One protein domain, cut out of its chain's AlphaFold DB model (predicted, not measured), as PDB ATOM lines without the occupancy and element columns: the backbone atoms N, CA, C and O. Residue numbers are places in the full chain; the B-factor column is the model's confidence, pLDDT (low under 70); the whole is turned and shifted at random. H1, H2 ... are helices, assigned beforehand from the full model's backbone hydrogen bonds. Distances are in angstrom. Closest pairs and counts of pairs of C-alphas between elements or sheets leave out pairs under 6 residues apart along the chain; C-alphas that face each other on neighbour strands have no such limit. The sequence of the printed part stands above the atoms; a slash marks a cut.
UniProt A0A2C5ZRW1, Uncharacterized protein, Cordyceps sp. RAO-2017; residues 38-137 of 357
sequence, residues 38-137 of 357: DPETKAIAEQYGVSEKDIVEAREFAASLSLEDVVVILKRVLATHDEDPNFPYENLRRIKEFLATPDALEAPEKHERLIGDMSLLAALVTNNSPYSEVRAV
ATOM      1  N   ASP A  38     152.114 132.610 104.007       69.06
ATOM      2  CA  ASP A  38     152.940 132.736 105.201       69.06
ATOM      3  C   ASP A  38     153.502 131.352 105.629       69.06
ATOM      4  O   ASP A  38     152.745 130.375 105.701       69.06
ATOM      5  N   PRO A  39     154.822 131.221 105.886       71.50
ATOM      6  CA  PRO A  39     155.459 129.942 106.217       71.50
ATOM      7  C   PRO A  39     154.861 129.263 107.457       71.50
ATOM      8  O   PRO A  39     154.893 128.034 107.550       71.50
ATOM      9  N   GLU A  40     154.278 130.030 108.380       73.69
ATOM     10  CA  GLU A  40     153.574 129.494 109.547       73.69
ATOM     11  C   GLU A  40     152.254 128.810 109.147       73.69
ATOM     12  O   GLU A  40     151.965 127.696 109.585       73.69
ATOM     13  N   THR A  41     151.496 129.410 108.226       75.31
ATOM     14  CA  THR A  41     150.265 128.828 107.659       75.31
ATOM     15  C   THR A  41     150.534 127.483 106.980       75.31
ATOM     16  O   THR A  41     149.769 126.532 107.151       75.31
ATOM     17  N   LYS A  42     151.657 127.369 106.267       75.44
ATOM     18  CA  LYS A  42     152.068 126.124 105.612       75.44
ATOM     19  C   LYS A  42     152.458 125.026 106.610       75.44
ATOM     20  O   LYS A  42     152.061 123.877 106.437       75.44
ATOM     21  N   ALA A  43     153.181 125.373 107.676       75.81
ATOM     22  CA  ALA A  43     153.541 124.419 108.727       75.81
ATOM     23  C   ALA A  43     152.299 123.871 109.458       75.81
ATOM     24  O   ALA A  43     152.205 122.671 109.718       75.81
ATOM     25  N   ILE A  44     151.315 124.733 109.729       75.12
ATOM     26  CA  ILE A  44     150.033 124.346 110.335       75.12
ATOM     27  C   ILE A  44     149.220 123.471 109.366       75.12
ATOM     28  O   ILE A  44     148.673 122.445 109.769       75.12
ATOM     29  N   ALA A  45     149.173 123.823 108.080       75.94
ATOM     30  CA  ALA A  45     148.512 123.026 107.048       75.94
ATOM     31  C   ALA A  45     149.075 121.592 106.975       75.94
ATOM     32  O   ALA A  45     148.312 120.623 106.945       75.94
ATOM     33  N   GLU A  46     150.402 121.443 107.033       77.12
ATOM     34  CA  GLU A  46     151.071 120.136 107.087       77.12
ATOM     35  C   GLU A  46     150.770 119.383 108.391       77.12
ATOM     36  O   GLU A  46     150.463 118.191 108.350       77.12
ATOM     37  N   GLN A  47     150.785 120.070 109.539       75.06
ATOM     38  CA  GLN A  47     150.489 119.475 110.845       75.06
ATOM     39  C   GLN A  47     149.074 118.884 110.914       75.06
ATOM     40  O   GLN A  47     148.882 117.797 111.461       75.06
ATOM     41  N   TYR A  48     148.080 119.595 110.378       70.75
ATOM     42  CA  TYR A  48     146.685 119.158 110.415       70.75
ATOM     43  C   TYR A  48     146.276 118.342 109.180       70.75
ATOM     44  O   TYR A  48     145.184 117.776 109.171       70.75
ATOM     45  N   GLY A  49     147.117 118.238 108.146       72.38
ATOM     46  CA  GLY A  49     146.754 117.596 106.879       72.38
ATOM     47  C   GLY A  49     145.554 118.290 106.231       72.38
ATOM     48  O   GLY A  49     144.532 117.656 105.950       72.38
ATOM     49  N   VAL A  50     145.640 119.613 106.108       79.25
ATOM     50  CA  VAL A  50     144.580 120.514 105.635       79.25
ATOM     51  C   VAL A  50     145.151 121.404 104.525       79.25
ATOM     52  O   VAL A  50     146.345 121.682 104.510       79.25
ATOM     53  N   SER A  51     144.322 121.827 103.568       79.75
ATOM     54  CA  SER A  51     144.745 122.767 102.520       79.75
ATOM     55  C   SER A  51     145.048 124.146 103.114       79.75
ATOM     56  O   SER A  51     144.364 124.595 104.028       79.75
ATOM     57  N   GLU A  52     146.023 124.868 102.559       79.06
ATOM     58  CA  GLU A  52     146.362 126.229 103.007       79.06
ATOM     59  C   GLU A  52     145.148 127.176 102.959       79.06
ATOM     60  O   GLU A  52     144.969 127.999 103.853       79.06
ATOM     61  N   LYS A  53     144.269 127.013 101.960       81.25
ATOM     62  CA  LYS A  53     143.027 127.798 101.841       81.25
ATOM     63  C   LYS A  53     142.075 127.550 103.010       81.25
ATOM     64  O   LYS A  53     141.541 128.501 103.572       81.25
ATOM     65  N   ASP A  54     141.918 126.292 103.404       82.06
ATOM     66  CA  ASP A  54     141.027 125.898 104.495       82.06
ATOM     67  C   ASP A  54     141.561 126.394 105.851       82.06
ATOM     68  O   ASP A  54     140.777 126.666 106.754       82.06
ATOM     69  N   ILE A  55     142.888 126.533 106.013       84.19
ATOM     70  CA  ILE A  55     143.483 127.137 107.218       84.19
ATOM     71  C   ILE A  55     143.145 128.626 107.303       84.19
ATOM     72  O   ILE A  55     142.805 129.108 108.383       84.19
ATOM     73  N   VAL A  56     143.228 129.358 106.188       85.12
ATOM     74  CA  VAL A  56     142.852 130.780 106.147       85.12
ATOM     75  C   VAL A  56     141.371 130.944 106.489       85.12
ATOM     76  O   VAL A  56     141.035 131.720 107.379       85.12
ATOM     77  N   GLU A  57     140.507 130.135 105.877       84.31
ATOM     78  CA  GLU A  57     139.069 130.130 106.163       84.31
ATOM     79  C   GLU A  57     138.776 129.772 107.632       84.31
ATOM     80  O   GLU A  57     137.972 130.421 108.301       84.31
ATOM     81  N   ALA A  58     139.473 128.775 108.186       85.00
ATOM     82  CA  ALA A  58     139.327 128.406 109.588       85.00
ATOM     83  C   ALA A  58     139.820 129.501 110.545       85.00
ATOM     84  O   ALA A  58     139.244 129.652 111.618       85.00
ATOM     85  N   ARG A  59     140.844 130.284 110.179       86.25
ATOM     86  CA  ARG A  59     141.291 131.451 110.964       86.25
ATOM     87  C   ARG A  59     140.246 132.563 110.958       86.25
ATOM     88  O   ARG A  59     139.970 133.126 112.013       86.25
ATOM     89  N   GLU A  60     139.644 132.851 109.806       86.56
ATOM     90  CA  GLU A  60     138.553 133.828 109.696       86.56
ATOM     91  C   GLU A  60     137.343 133.406 110.537       86.56
ATOM     92  O   GLU A  60     136.799 134.206 111.299       86.56
ATOM     93  N   PHE A  61     136.970 132.125 110.476       85.38
ATOM     94  CA  PHE A  61     135.896 131.591 111.304       85.38
ATOM     95  C   PHE A  61     136.262 131.596 112.794       85.38
ATOM     96  O   PHE A  61     135.453 132.020 113.616       85.38
ATOM     97  N   ALA A  62     137.488 131.213 113.160       86.06
ATOM     98  CA  ALA A  62     137.966 131.261 114.541       86.06
ATOM     99  C   ALA A  62     137.938 132.683 115.118       86.06
ATOM    100  O   ALA A  62     137.564 132.855 116.274       86.06
ATOM    101  N   ALA A  63     138.259 133.702 114.314       86.50
ATOM    102  CA  ALA A  63     138.171 135.103 114.719       86.50
ATOM    103  C   ALA A  63     136.725 135.571 114.977       86.50
ATOM    104  O   ALA A  63     136.513 136.538 115.706       86.50
ATOM    105  N   SER A  64     135.731 134.892 114.394       87.06
ATOM    106  CA  SER A  64     134.308 135.174 114.616       87.06
ATOM    107  C   SER A  64     133.716 134.473 115.847       87.06
ATOM    108  O   SER A  64     132.619 134.832 116.277       87.06
ATOM    109  N   LEU A  65     134.415 133.484 116.417       85.62
ATOM    110  CA  LEU A  65     133.926 132.691 117.545       85.62
ATOM    111  C   LEU A  65     134.229 133.366 118.884       85.62
ATOM    112  O   LEU A  65     135.337 133.839 119.128       85.62
ATOM    113  N   SER A  66     133.257 133.334 119.799       87.81
ATOM    114  CA  SER A  66     133.523 133.654 121.200       87.81
ATOM    115  C   SER A  66     134.173 132.464 121.916       87.81
ATOM    116  O   SER A  66     134.020 131.305 121.521       87.81
ATOM    117  N   LEU A  67     134.869 132.729 123.022       84.06
ATOM    118  CA  LEU A  67     135.481 131.677 123.839       84.06
ATOM    119  C   LEU A  67     134.436 130.687 124.393       84.06
ATOM    120  O   LEU A  67     134.710 129.491 124.498       84.06
ATOM    121  N   GLU A  68     133.222 131.155 124.686       87.00
ATOM    122  CA  GLU A  68     132.108 130.296 125.102       87.00
ATOM    123  C   GLU A  68     131.687 129.337 123.981       87.00
ATOM    124  O   GLU A  68     131.523 128.137 124.225       87.00
ATOM    125  N   ASP A  69     131.591 129.834 122.743       87.38
ATOM    126  CA  ASP A  69     131.250 129.019 121.572       87.38
ATOM    127  C   ASP A  69     132.298 127.933 121.327       87.38
ATOM    128  O   ASP A  69     131.951 126.771 121.108       87.38
ATOM    129  N   VAL A  70     133.586 128.283 121.437       87.06
ATOM    130  CA  VAL A  70     134.699 127.332 121.301       87.06
ATOM    131  C   VAL A  70     134.567 126.206 122.326       87.06
ATOM    132  O   VAL A  70     134.620 125.030 121.966       87.06
ATOM    133  N   VAL A  71     134.311 126.525 123.596       88.75
ATOM    134  CA  VAL A  71     134.125 125.511 124.649       88.75
ATOM    135  C   VAL A  71     132.922 124.611 124.360       88.75
ATOM    136  O   VAL A  71     132.999 123.395 124.556       88.75
ATOM    137  N   VAL A  72     131.807 125.176 123.886       90.94
ATOM    138  CA  VAL A  72     130.605 124.409 123.522       90.94
ATOM    139  C   VAL A  72     130.889 123.458 122.358       90.94
ATOM    140  O   VAL A  72     130.514 122.282 122.424       90.94
ATOM    141  N   ILE A  73     131.577 123.937 121.319       89.94
ATOM    142  CA  ILE A  73     131.983 123.134 120.161       89.94
ATOM    143  C   ILE A  73     132.891 121.992 120.618       89.94
ATOM    144  O   ILE A  73     132.601 120.831 120.337       89.94
ATOM    145  N   LEU A  74     133.939 122.281 121.389       89.50
ATOM    146  CA  LEU A  74     134.906 121.275 121.827       89.50
ATOM    147  C   LEU A  74     134.294 120.214 122.749       89.50
ATOM    148  O   LEU A  74     134.584 119.027 122.594       89.50
ATOM    149  N   LYS A  75     133.381 120.598 123.651       91.38
ATOM    150  CA  LYS A  75     132.605 119.633 124.454       91.38
ATOM    151  C   LYS A  75     131.760 118.713 123.574       91.38
ATOM    152  O   LYS A  75     131.658 117.520 123.856       91.38
ATOM    153  N   ARG A  76     131.165 119.244 122.499       89.00
ATOM    154  CA  ARG A  76     130.385 118.451 121.536       89.00
ATOM    155  C   ARG A  76     131.273 117.505 120.725       89.00
ATOM    156  O   ARG A  76     130.880 116.359 120.516       89.00
ATOM    157  N   VAL A  77     132.450 117.965 120.298       88.50
ATOM    158  CA  VAL A  77     133.445 117.141 119.593       88.50
ATOM    159  C   VAL A  77     133.876 115.980 120.479       88.50
ATOM    160  O   VAL A  77     133.790 114.835 120.046       88.50
ATOM    161  N   LEU A  78     134.228 116.250 121.739       88.62
ATOM    162  CA  LEU A  78     134.593 115.211 122.700       88.62
ATOM    163  C   LEU A  78     133.436 114.223 122.887       88.62
ATOM    164  O   LEU A  78     133.625 113.035 122.680       88.62
ATOM    165  N   ALA A  79     132.212 114.689 123.143       88.69
ATOM    166  CA  ALA A  79     131.053 113.802 123.302       88.69
ATOM    167  C   ALA A  79     130.749 112.922 122.070       88.69
ATOM    168  O   ALA A  79     130.105 111.885 122.207       88.69
ATOM    169  N   THR A  80     131.171 113.340 120.873       85.12
ATOM    170  CA  THR A  80     130.914 112.614 119.619       85.12
ATOM    171  C   THR A  80     132.055 111.667 119.248       85.12
ATOM    172  O   THR A  80     131.795 110.597 118.703       85.12
ATOM    173  N   HIS A  81     133.301 112.053 119.533       87.94
ATOM    174  CA  HIS A  81     134.505 111.379 119.042       87.94
ATOM    175  C   HIS A  81     135.360 110.735 120.142       87.94
ATOM    176  O   HIS A  81     136.409 110.188 119.823       87.94
ATOM    177  N   ASP A  82     134.948 110.760 121.416       85.62
ATOM    178  CA  ASP A  82     135.753 110.185 122.511       85.62
ATOM    179  C   ASP A  82     136.077 108.697 122.307       85.62
ATOM    180  O   ASP A  82     137.175 108.243 122.617       85.62
ATOM    181  N   GLU A  83     135.119 107.952 121.751       85.38
ATOM    182  CA  GLU A  83     135.226 106.516 121.469       85.38
ATOM    183  C   GLU A  83     135.536 106.221 119.989       85.38
ATOM    184  O   GLU A  83     135.425 105.079 119.542       85.38
ATOM    185  N   ASP A  84     135.895 107.237 119.200       86.19
ATOM    186  CA  ASP A  84     136.139 107.090 117.767       86.19
ATOM    187  C   ASP A  84     137.605 106.719 117.480       86.19
ATOM    188  O   ASP A  84     138.496 107.553 117.666       86.19
ATOM    189  N   PRO A  85     137.892 105.505 116.972       83.12
ATOM    190  CA  PRO A  85     139.259 105.083 116.676       83.12
ATOM    191  C   PRO A  85     139.883 105.832 115.491       83.12
ATOM    192  O   PRO A  85     141.105 105.817 115.347       83.12
ATOM    193  N   ASN A  86     139.073 106.458 114.632       84.25
ATOM    194  CA  ASN A  86     139.552 107.154 113.438       84.25
ATOM    195  C   ASN A  86     139.880 108.629 113.710       84.25
ATOM    196  O   ASN A  86     140.446 109.300 112.846       84.25
ATOM    197  N   PHE A  87     139.507 109.168 114.875       86.31
ATOM    198  CA  PHE A  87     139.759 110.568 115.198       86.31
ATOM    199  C   PHE A  87     141.203 110.765 115.707       86.31
ATOM    200  O   PHE A  87     141.687 109.955 116.502       86.31
ATOM    201  N   PRO A  88     141.916 111.843 115.314       84.50
ATOM    202  CA  PRO A  88     143.289 112.077 115.763       84.50
ATOM    203  C   PRO A  88     143.415 112.157 117.295       84.50
ATOM    204  O   PRO A  88     142.945 113.108 117.924       84.50
ATOM    205  N   TYR A  89     144.103 111.178 117.896       85.31
ATOM    206  CA  TYR A  89     144.244 111.056 119.356       85.31
ATOM    207  C   TYR A  89     144.848 112.306 120.010       85.31
ATOM    208  O   TYR A  89     144.385 112.753 121.058       85.31
ATOM    209  N   GLU A  90     145.848 112.909 119.365       85.56
ATOM    210  CA  GLU A  90     146.521 114.110 119.865       85.56
ATOM    211  C   GLU A  90     145.557 115.303 119.983       85.56
ATOM    212  O   GLU A  90     145.606 116.052 120.958       85.56
ATOM    213  N   ASN A  91     144.610 115.437 119.050       86.12
ATOM    214  CA  ASN A  91     143.588 116.479 119.110       86.12
ATOM    215  C   ASN A  91     142.620 116.233 120.277       86.12
ATOM    216  O   ASN A  91     142.325 117.163 121.020       86.12
ATOM    217  N   LEU A  92     142.170 114.988 120.500       87.25
ATOM    218  CA  LEU A  92     141.312 114.656 121.653       87.25
ATOM    219  C   LEU A  92     142.014 114.909 122.982       87.25
ATOM    220  O   LEU A  92     141.404 115.440 123.911       87.25
ATOM    221  N   ARG A  93     143.293 114.545 123.072       88.56
ATOM    222  CA  ARG A  93     144.111 114.786 124.256       88.56
ATOM    223  C   ARG A  93     144.198 116.282 124.567       88.56
ATOM    224  O   ARG A  93     143.900 116.670 125.692       88.56
ATOM    225  N   ARG A  94     144.514 117.117 123.571       86.69
ATOM    226  CA  ARG A  94     144.585 118.581 123.727       86.69
ATOM    227  C   ARG A  94     143.250 119.197 124.133       86.69
ATOM    228  O   ARG A  94     143.218 120.053 125.010       86.69
ATOM    229  N   ILE A  95     142.142 118.719 123.563       87.81
ATOM    230  CA  ILE A  95     140.796 119.160 123.954       87.81
ATOM    231  C   ILE A  95     140.514 118.810 125.422       87.81
ATOM    232  O   ILE A  95     140.010 119.650 126.166       87.81
ATOM    233  N   LYS A  96     140.845 117.586 125.858       89.62
ATOM    234  CA  LYS A  96     140.679 117.157 127.256       89.62
ATOM    235  C   LYS A  96     141.517 118.003 128.212       89.62
ATOM    236  O   LYS A  96     140.995 118.438 129.231       89.62
ATOM    237  N   GLU A  97     142.781 118.253 127.873       87.75
ATOM    238  CA  GLU A  97     143.690 119.093 128.664       87.75
ATOM    239  C   GLU A  97     143.172 120.540 128.767       87.75
ATOM    240  O   GLU A  97     143.129 121.100 129.863       87.75
ATOM    241  N   PHE A  98     142.681 121.119 127.665       85.81
ATOM    242  CA  PHE A  98     142.083 122.458 127.661       85.81
ATOM    243  C   PHE A  98     140.829 122.539 128.537       85.81
ATOM    244  O   PHE A  98     140.729 123.414 129.394       85.81
ATOM    245  N   LEU A  99     139.893 121.599 128.378       85.19
ATOM    246  CA  LEU A  99     138.652 121.572 129.159       85.19
ATOM    247  C   LEU A  99     138.881 121.263 130.648       85.19
ATOM    248  O   LEU A  99     138.037 121.610 131.472       85.19
ATOM    249  N   ALA A 100     139.996 120.611 130.989       84.88
ATOM    250  CA  ALA A 100     140.398 120.323 132.362       84.88
ATOM    251  C   ALA A 100     141.161 121.479 133.034       84.88
ATOM    252  O   ALA A 100     141.423 121.395 134.233       84.88
ATOM    253  N   THR A 101     141.508 122.543 132.300       82.56
ATOM    254  CA  THR A 101     142.255 123.697 132.819       82.56
ATOM    255  C   THR A 101     141.295 124.860 133.121       82.56
ATOM    256  O   THR A 101     141.001 125.648 132.221       82.56
ATOM    257  N   PRO A 102     140.783 125.009 134.363       67.44
ATOM    258  CA  PRO A 102     139.857 126.092 134.717       67.44
ATOM    259  C   PRO A 102     140.486 127.489 134.559       67.44
ATOM    260  O   PRO A 102     139.818 128.417 134.105       67.44
ATOM    261  N   ASP A 103     141.795 127.615 134.802       64.88
ATOM    262  CA  ASP A 103     142.552 128.871 134.689       64.88
ATOM    263  C   ASP A 103     142.554 129.471 133.270       64.88
ATOM    264  O   ASP A 103     142.719 130.681 133.104       64.88
ATOM    265  N   ALA A 104     142.360 128.647 132.233       63.69
ATOM    266  CA  ALA A 104     142.304 129.103 130.845       63.69
ATOM    267  C   ALA A 104     140.999 129.858 130.524       63.69
ATOM    268  O   ALA A 104     140.974 130.669 129.599       63.69
ATOM    269  N   LEU A 105     139.933 129.613 131.295       65.31
ATOM    270  CA  LEU A 105     138.638 130.291 131.173       65.31
ATOM    271  C   LEU A 105     138.565 131.536 132.072       65.31
ATOM    272  O   LEU A 105     137.907 132.510 131.718       65.31
ATOM    273  N   GLU A 106     139.246 131.507 133.221       67.94
ATOM    274  CA  GLU A 106     139.235 132.592 134.211       67.94
ATOM    275  C   GLU A 106     140.277 133.693 133.926       67.94
ATOM    276  O   GLU A 106     140.049 134.855 134.262       67.94
ATOM    277  N   ALA A 107     141.402 133.361 133.277       69.62
ATOM    278  CA  ALA A 107     142.472 134.302 132.922       69.62
ATOM    279  C   ALA A 107     142.926 134.136 131.451       69.62
ATOM    280  O   ALA A 107     144.014 133.597 131.191       69.62
ATOM    281  N   PRO A 108     142.134 134.627 130.475       68.00
ATOM    282  CA  PRO A 108     142.399 134.427 129.047       68.00
ATOM    283  C   PRO A 108     143.722 135.059 128.577       68.00
ATOM    284  O   PRO A 108     144.398 134.504 127.714       68.00
ATOM    285  N   GLU A 109     144.159 136.155 129.206       65.00
ATOM    286  CA  GLU A 109     145.387 136.881 128.840       65.00
ATOM    287  C   GLU A 109     146.677 136.059 129.019       65.00
ATOM    288  O   GLU A 109     147.673 136.308 128.347       65.00
ATOM    289  N   LYS A 110     146.687 135.050 129.904       67.50
ATOM    290  CA  LYS A 110     147.866 134.187 130.123       67.50
ATOM    291  C   LYS A 110     147.934 132.995 129.166       67.50
ATOM    292  O   LYS A 110     148.985 132.366 129.063       67.50
ATOM    293  N   HIS A 111     146.837 132.692 128.469       75.75
ATOM    294  CA  HIS A 111     146.675 131.487 127.650       75.75
ATOM    295  C   HIS A 111     146.284 131.797 126.198       75.75
ATOM    296  O   HIS A 111     145.777 130.920 125.504       75.75
ATOM    297  N   GLU A 112     146.561 133.009 125.709       75.00
ATOM    298  CA  GLU A 112     146.152 133.490 124.381       75.00
ATOM    299  C   GLU A 112     146.538 132.531 123.240       75.00
ATOM    300  O   GLU A 112     145.710 132.217 122.389       75.00
ATOM    301  N   ARG A 113     147.756 131.971 123.265       78.69
ATOM    302  CA  ARG A 113     148.198 130.979 122.265       78.69
ATOM    303  C   ARG A 113     147.384 129.689 122.309       78.69
ATOM    304  O   ARG A 113     146.994 129.170 121.273       78.69
ATOM    305  N   LEU A 114     147.109 129.188 123.511       79.00
ATOM    306  CA  LEU A 114     146.356 127.951 123.701       79.00
ATOM    307  C   LEU A 114     144.893 128.142 123.281       79.00
ATOM    308  O   LEU A 114     144.326 127.283 122.612       79.00
ATOM    309  N   ILE A 115     144.302 129.293 123.614       82.19
ATOM    310  CA  ILE A 115     142.957 129.674 123.169       82.19
ATOM    311  C   ILE A 115     142.925 129.815 121.645       82.19
ATOM    312  O   ILE A 115     141.992 129.313 121.022       82.19
ATOM    313  N   GLY A 116     143.942 130.429 121.036       82.75
ATOM    314  CA  GLY A 116     144.075 130.541 119.583       82.75
ATOM    315  C   GLY A 116     144.119 129.177 118.890       82.75
ATOM    316  O   GLY A 116     143.323 128.923 117.988       82.75
ATOM    317  N   ASP A 117     144.967 128.266 119.371       83.44
ATOM    318  CA  ASP A 117     145.086 126.905 118.835       83.44
ATOM    319  C   ASP A 117     143.776 126.114 118.972       83.44
ATOM    320  O   ASP A 117     143.361 125.408 118.051       83.44
ATOM    321  N   MET A 118     143.096 126.231 120.117       86.94
ATOM    322  CA  MET A 118     141.819 125.556 120.364       86.94
ATOM    323  C   MET A 118     140.675 126.155 119.547       86.94
ATOM    324  O   MET A 118     139.819 125.412 119.069       86.94
ATOM    325  N   SER A 119     140.681 127.470 119.335       85.94
ATOM    326  CA  SER A 119     139.711 128.160 118.478       85.94
ATOM    327  C   SER A 119     139.899 127.760 117.019       85.94
ATOM    328  O   SER A 119     138.923 127.455 116.338       85.94
ATOM    329  N   LEU A 120     141.151 127.660 116.557       86.69
ATOM    330  CA  LEU A 120     141.476 127.157 115.225       86.69
ATOM    331  C   LEU A 120     141.052 125.694 115.058       86.69
ATOM    332  O   LEU A 120     140.451 125.339 114.049       86.69
ATOM    333  N   LEU A 121     141.317 124.840 116.049       85.81
ATOM    334  CA  LEU A 121     140.890 123.440 116.019       85.81
ATOM    335  C   LEU A 121     139.362 123.328 115.986       85.81
ATOM    336  O   LEU A 121     138.820 122.580 115.172       85.81
ATOM    337  N   ALA A 122     138.662 124.083 116.835       86.94
ATOM    338  CA  ALA A 122     137.203 124.128 116.860       86.94
ATOM    339  C   ALA A 122     136.638 124.591 115.510       86.94
ATOM    340  O   ALA A 122     135.697 123.980 114.999       86.94
ATOM    341  N   ALA A 123     137.247 125.609 114.902       87.06
ATOM    342  CA  ALA A 123     136.898 126.086 113.573       87.06
ATOM    343  C   ALA A 123     137.119 125.016 112.495       87.06
ATOM    344  O   ALA A 123     136.216 124.747 111.704       87.06
ATOM    345  N   LEU A 124     138.273 124.345 112.508       85.75
ATOM    346  CA  LEU A 124     138.613 123.290 111.551       85.75
ATOM    347  C   LEU A 124     137.667 122.094 111.638       85.75
ATOM    348  O   LEU A 124     137.218 121.603 110.610       85.75
ATOM    349  N   VAL A 125     137.336 121.628 112.843       85.06
ATOM    350  CA  VAL A 125     136.429 120.482 113.026       85.06
ATOM    351  C   VAL A 125     134.975 120.842 112.697       85.06
ATOM    352  O   VAL A 125     134.180 119.958 112.382       85.06
ATOM    353  N   THR A 126     134.612 122.124 112.771       85.12
ATOM    354  CA  THR A 126     133.247 122.585 112.474       85.12
ATOM    355  C   THR A 126     133.038 122.843 110.986       85.12
ATOM    356  O   THR A 126     132.008 122.448 110.445       85.12
ATOM    357  N   ASN A 127     133.995 123.504 110.333       85.06
ATOM    358  CA  ASN A 127     133.872 123.908 108.933       85.06
ATOM    359  C   ASN A 127     134.391 122.840 107.953       85.06
ATOM    360  O   ASN A 127     134.057 122.846 106.773       85.06
ATOM    361  N   ASN A 128     135.209 121.904 108.437       86.19
ATOM    362  CA  ASN A 128     135.849 120.873 107.634       86.19
ATOM    363  C   ASN A 128     135.593 119.485 108.236       86.19
ATOM    364  O   ASN A 128     135.299 119.341 109.424       86.19
ATOM    365  N   SER A 129     135.732 118.428 107.433       87.25
ATOM    366  CA  SER A 129     135.706 117.066 107.979       87.25
ATOM    367  C   SER A 129     136.847 116.889 108.989       87.25
ATOM    368  O   SER A 129     137.969 117.282 108.677       87.25
ATOM    369  N   PRO A 130     136.644 116.243 110.154       85.00
ATOM    370  CA  PRO A 130     137.729 115.976 111.101       85.00
ATOM    371  C   PRO A 130     138.745 114.945 110.580       85.00
ATOM    372  O   PRO A 130     139.909 114.982 110.985       85.00
ATOM    373  N   TYR A 131     138.346 114.084 109.636       87.25
ATOM    374  CA  TYR A 131     139.196 113.048 109.032       87.25
ATOM    375  C   TYR A 131     139.925 113.572 107.798       87.25
ATOM    376  O   TYR A 131     139.280 114.022 106.844       87.25
ATOM    377  N   SER A 132     141.253 113.473 107.791       84.88
ATOM    378  CA  SER A 132     142.114 113.964 106.708       84.88
ATOM    379  C   SER A 132     141.861 113.246 105.383       84.88
ATOM    380  O   SER A 132     141.900 113.873 104.327       84.88
ATOM    381  N   GLU A 133     141.525 111.957 105.417       85.19
ATOM    382  CA  GLU A 133     141.246 111.151 104.228       85.19
ATOM    383  C   GLU A 133     139.987 111.625 103.502       85.19
ATOM    384  O   GLU A 133     139.913 111.575 102.275       85.19
ATOM    385  N   VAL A 134     138.995 112.106 104.255       88.31
ATOM    386  CA  VAL A 134     137.769 112.674 103.689       88.31
ATOM    387  C   VAL A 134     138.066 114.050 103.095       88.31
ATOM    388  O   VAL A 134     137.687 114.298 101.952       88.31
ATOM    389  N   ARG A 135     138.818 114.899 103.812       86.56
ATOM    390  CA  ARG A 135     139.222 116.240 103.341       86.56
ATOM    391  C   ARG A 135     140.034 116.205 102.053       86.56
ATOM    392  O   ARG A 135     139.884 117.058 101.189       86.56
ATOM    393  N   ALA A 136     140.891 115.199 101.904       83.62
ATOM    394  CA  ALA A 136     141.721 115.046 100.714       83.62
ATOM    395  C   ALA A 136     140.907 114.740  99.442       83.62
ATOM    396  O   ALA A 136     141.418 114.865  98.327       83.62
ATOM    397  N   VAL A 137     139.659 114.291  99.596       85.62
ATOM    398  CA  VAL A 137     138.848 113.729  98.514       85.62
ATOM    399  C   VAL A 137     137.583 114.545  98.244       85.62
ATOM    400  O   VAL A 137     137.134 114.619  97.094       85.62
TER     401      VAL A 137
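Overview. This is residues 38 to 137 of the 357 residues of an uncharacterized protein of Cordyceps sp. RAO-2017 (UniProt A0A2C5ZRW1). One helix, H6, runs through the middle of a compact body, with H2 packed on one side of it and the helical hairpin H3 and H4 on another, joined to it through H3. H1 crosses the beginning of H2 nearly at a right angle, while the small helices H5 and H7 lie far from each other, toward the two ends of the longest axis. The printed part has 100 residues, with seven named helices in the order H1 to H7 and no named strand, and its class is all helix. The radius of gyration of the C-alphas is 13.2 A, and the C-alphas span 40 by 34 by 19 A.

Arrangement. Start with H1, residues 39 to 48, which touches H2, residues 52 to 64, about perpendicular at 88 degrees; H2 touches H1 with residues 52 to 56 alone, and the closest C-alphas, of Ala 45 and Glu 52, are 5.6 A apart. Next find H3, residues 67 to 81, and H4, residues 89 to 99, a helical hairpin at a steep tilt of 44 degrees, opposite ways, closest at the C-alphas of Leu 74 and Ile 95, 6.6 A. Past H5, residues 103 to 106, you reach H6, residues 112 to 127. It touches H2 at a tilt of 69 degrees, only just steep, opposite ways, with the closest C-alphas, of Ala 58 and Ala 123, at 5.2 A. H6 also touches H3 at a steep tilt of 55 degrees, the same way, with the C-alphas of Val 70 and Ser 119 closest at 5.8 A. H4 and H6 are close but not clearly touching, with the C-alphas of Ile 95 and Met 118 closest at 7.4 A. H5 and H7, residues 132 to 135, touch no helix. In H1, H2, H3, H4 and H6 every O i to N i+4 pair is within hydrogen-bond range; H5 and H7 are too short for such a pair, and their single O i to N i+3 pair is within range in H7 but not in H5.

Along the chain. Find C-alpha 39 at (155.459, 129.942, 106.217), where H1 begins; it runs 14.5 A to C-alpha 48. H2 measures 19.0 A, H3 20.9 A and H4 15.4 A. H6 begins at C-alpha 112, (146.152, 133.490, 124.381), and runs 21.9 A. H5 and H7 measure 5.0 A each, and H7 ends at C-alpha 135, (139.222, 116.240, 103.341).

Size, cuts and confidence. The two C-alphas farthest apart are those of Glu 106 and Val 137, at 40.4 A. The printed part has no cut and no long link; the link from H3 to H4, 7 residues, is short, and the others are tight. Mean pLDDT of the printed part is 82.4; look for values under 70 at residue 38 and residues 102 to 110.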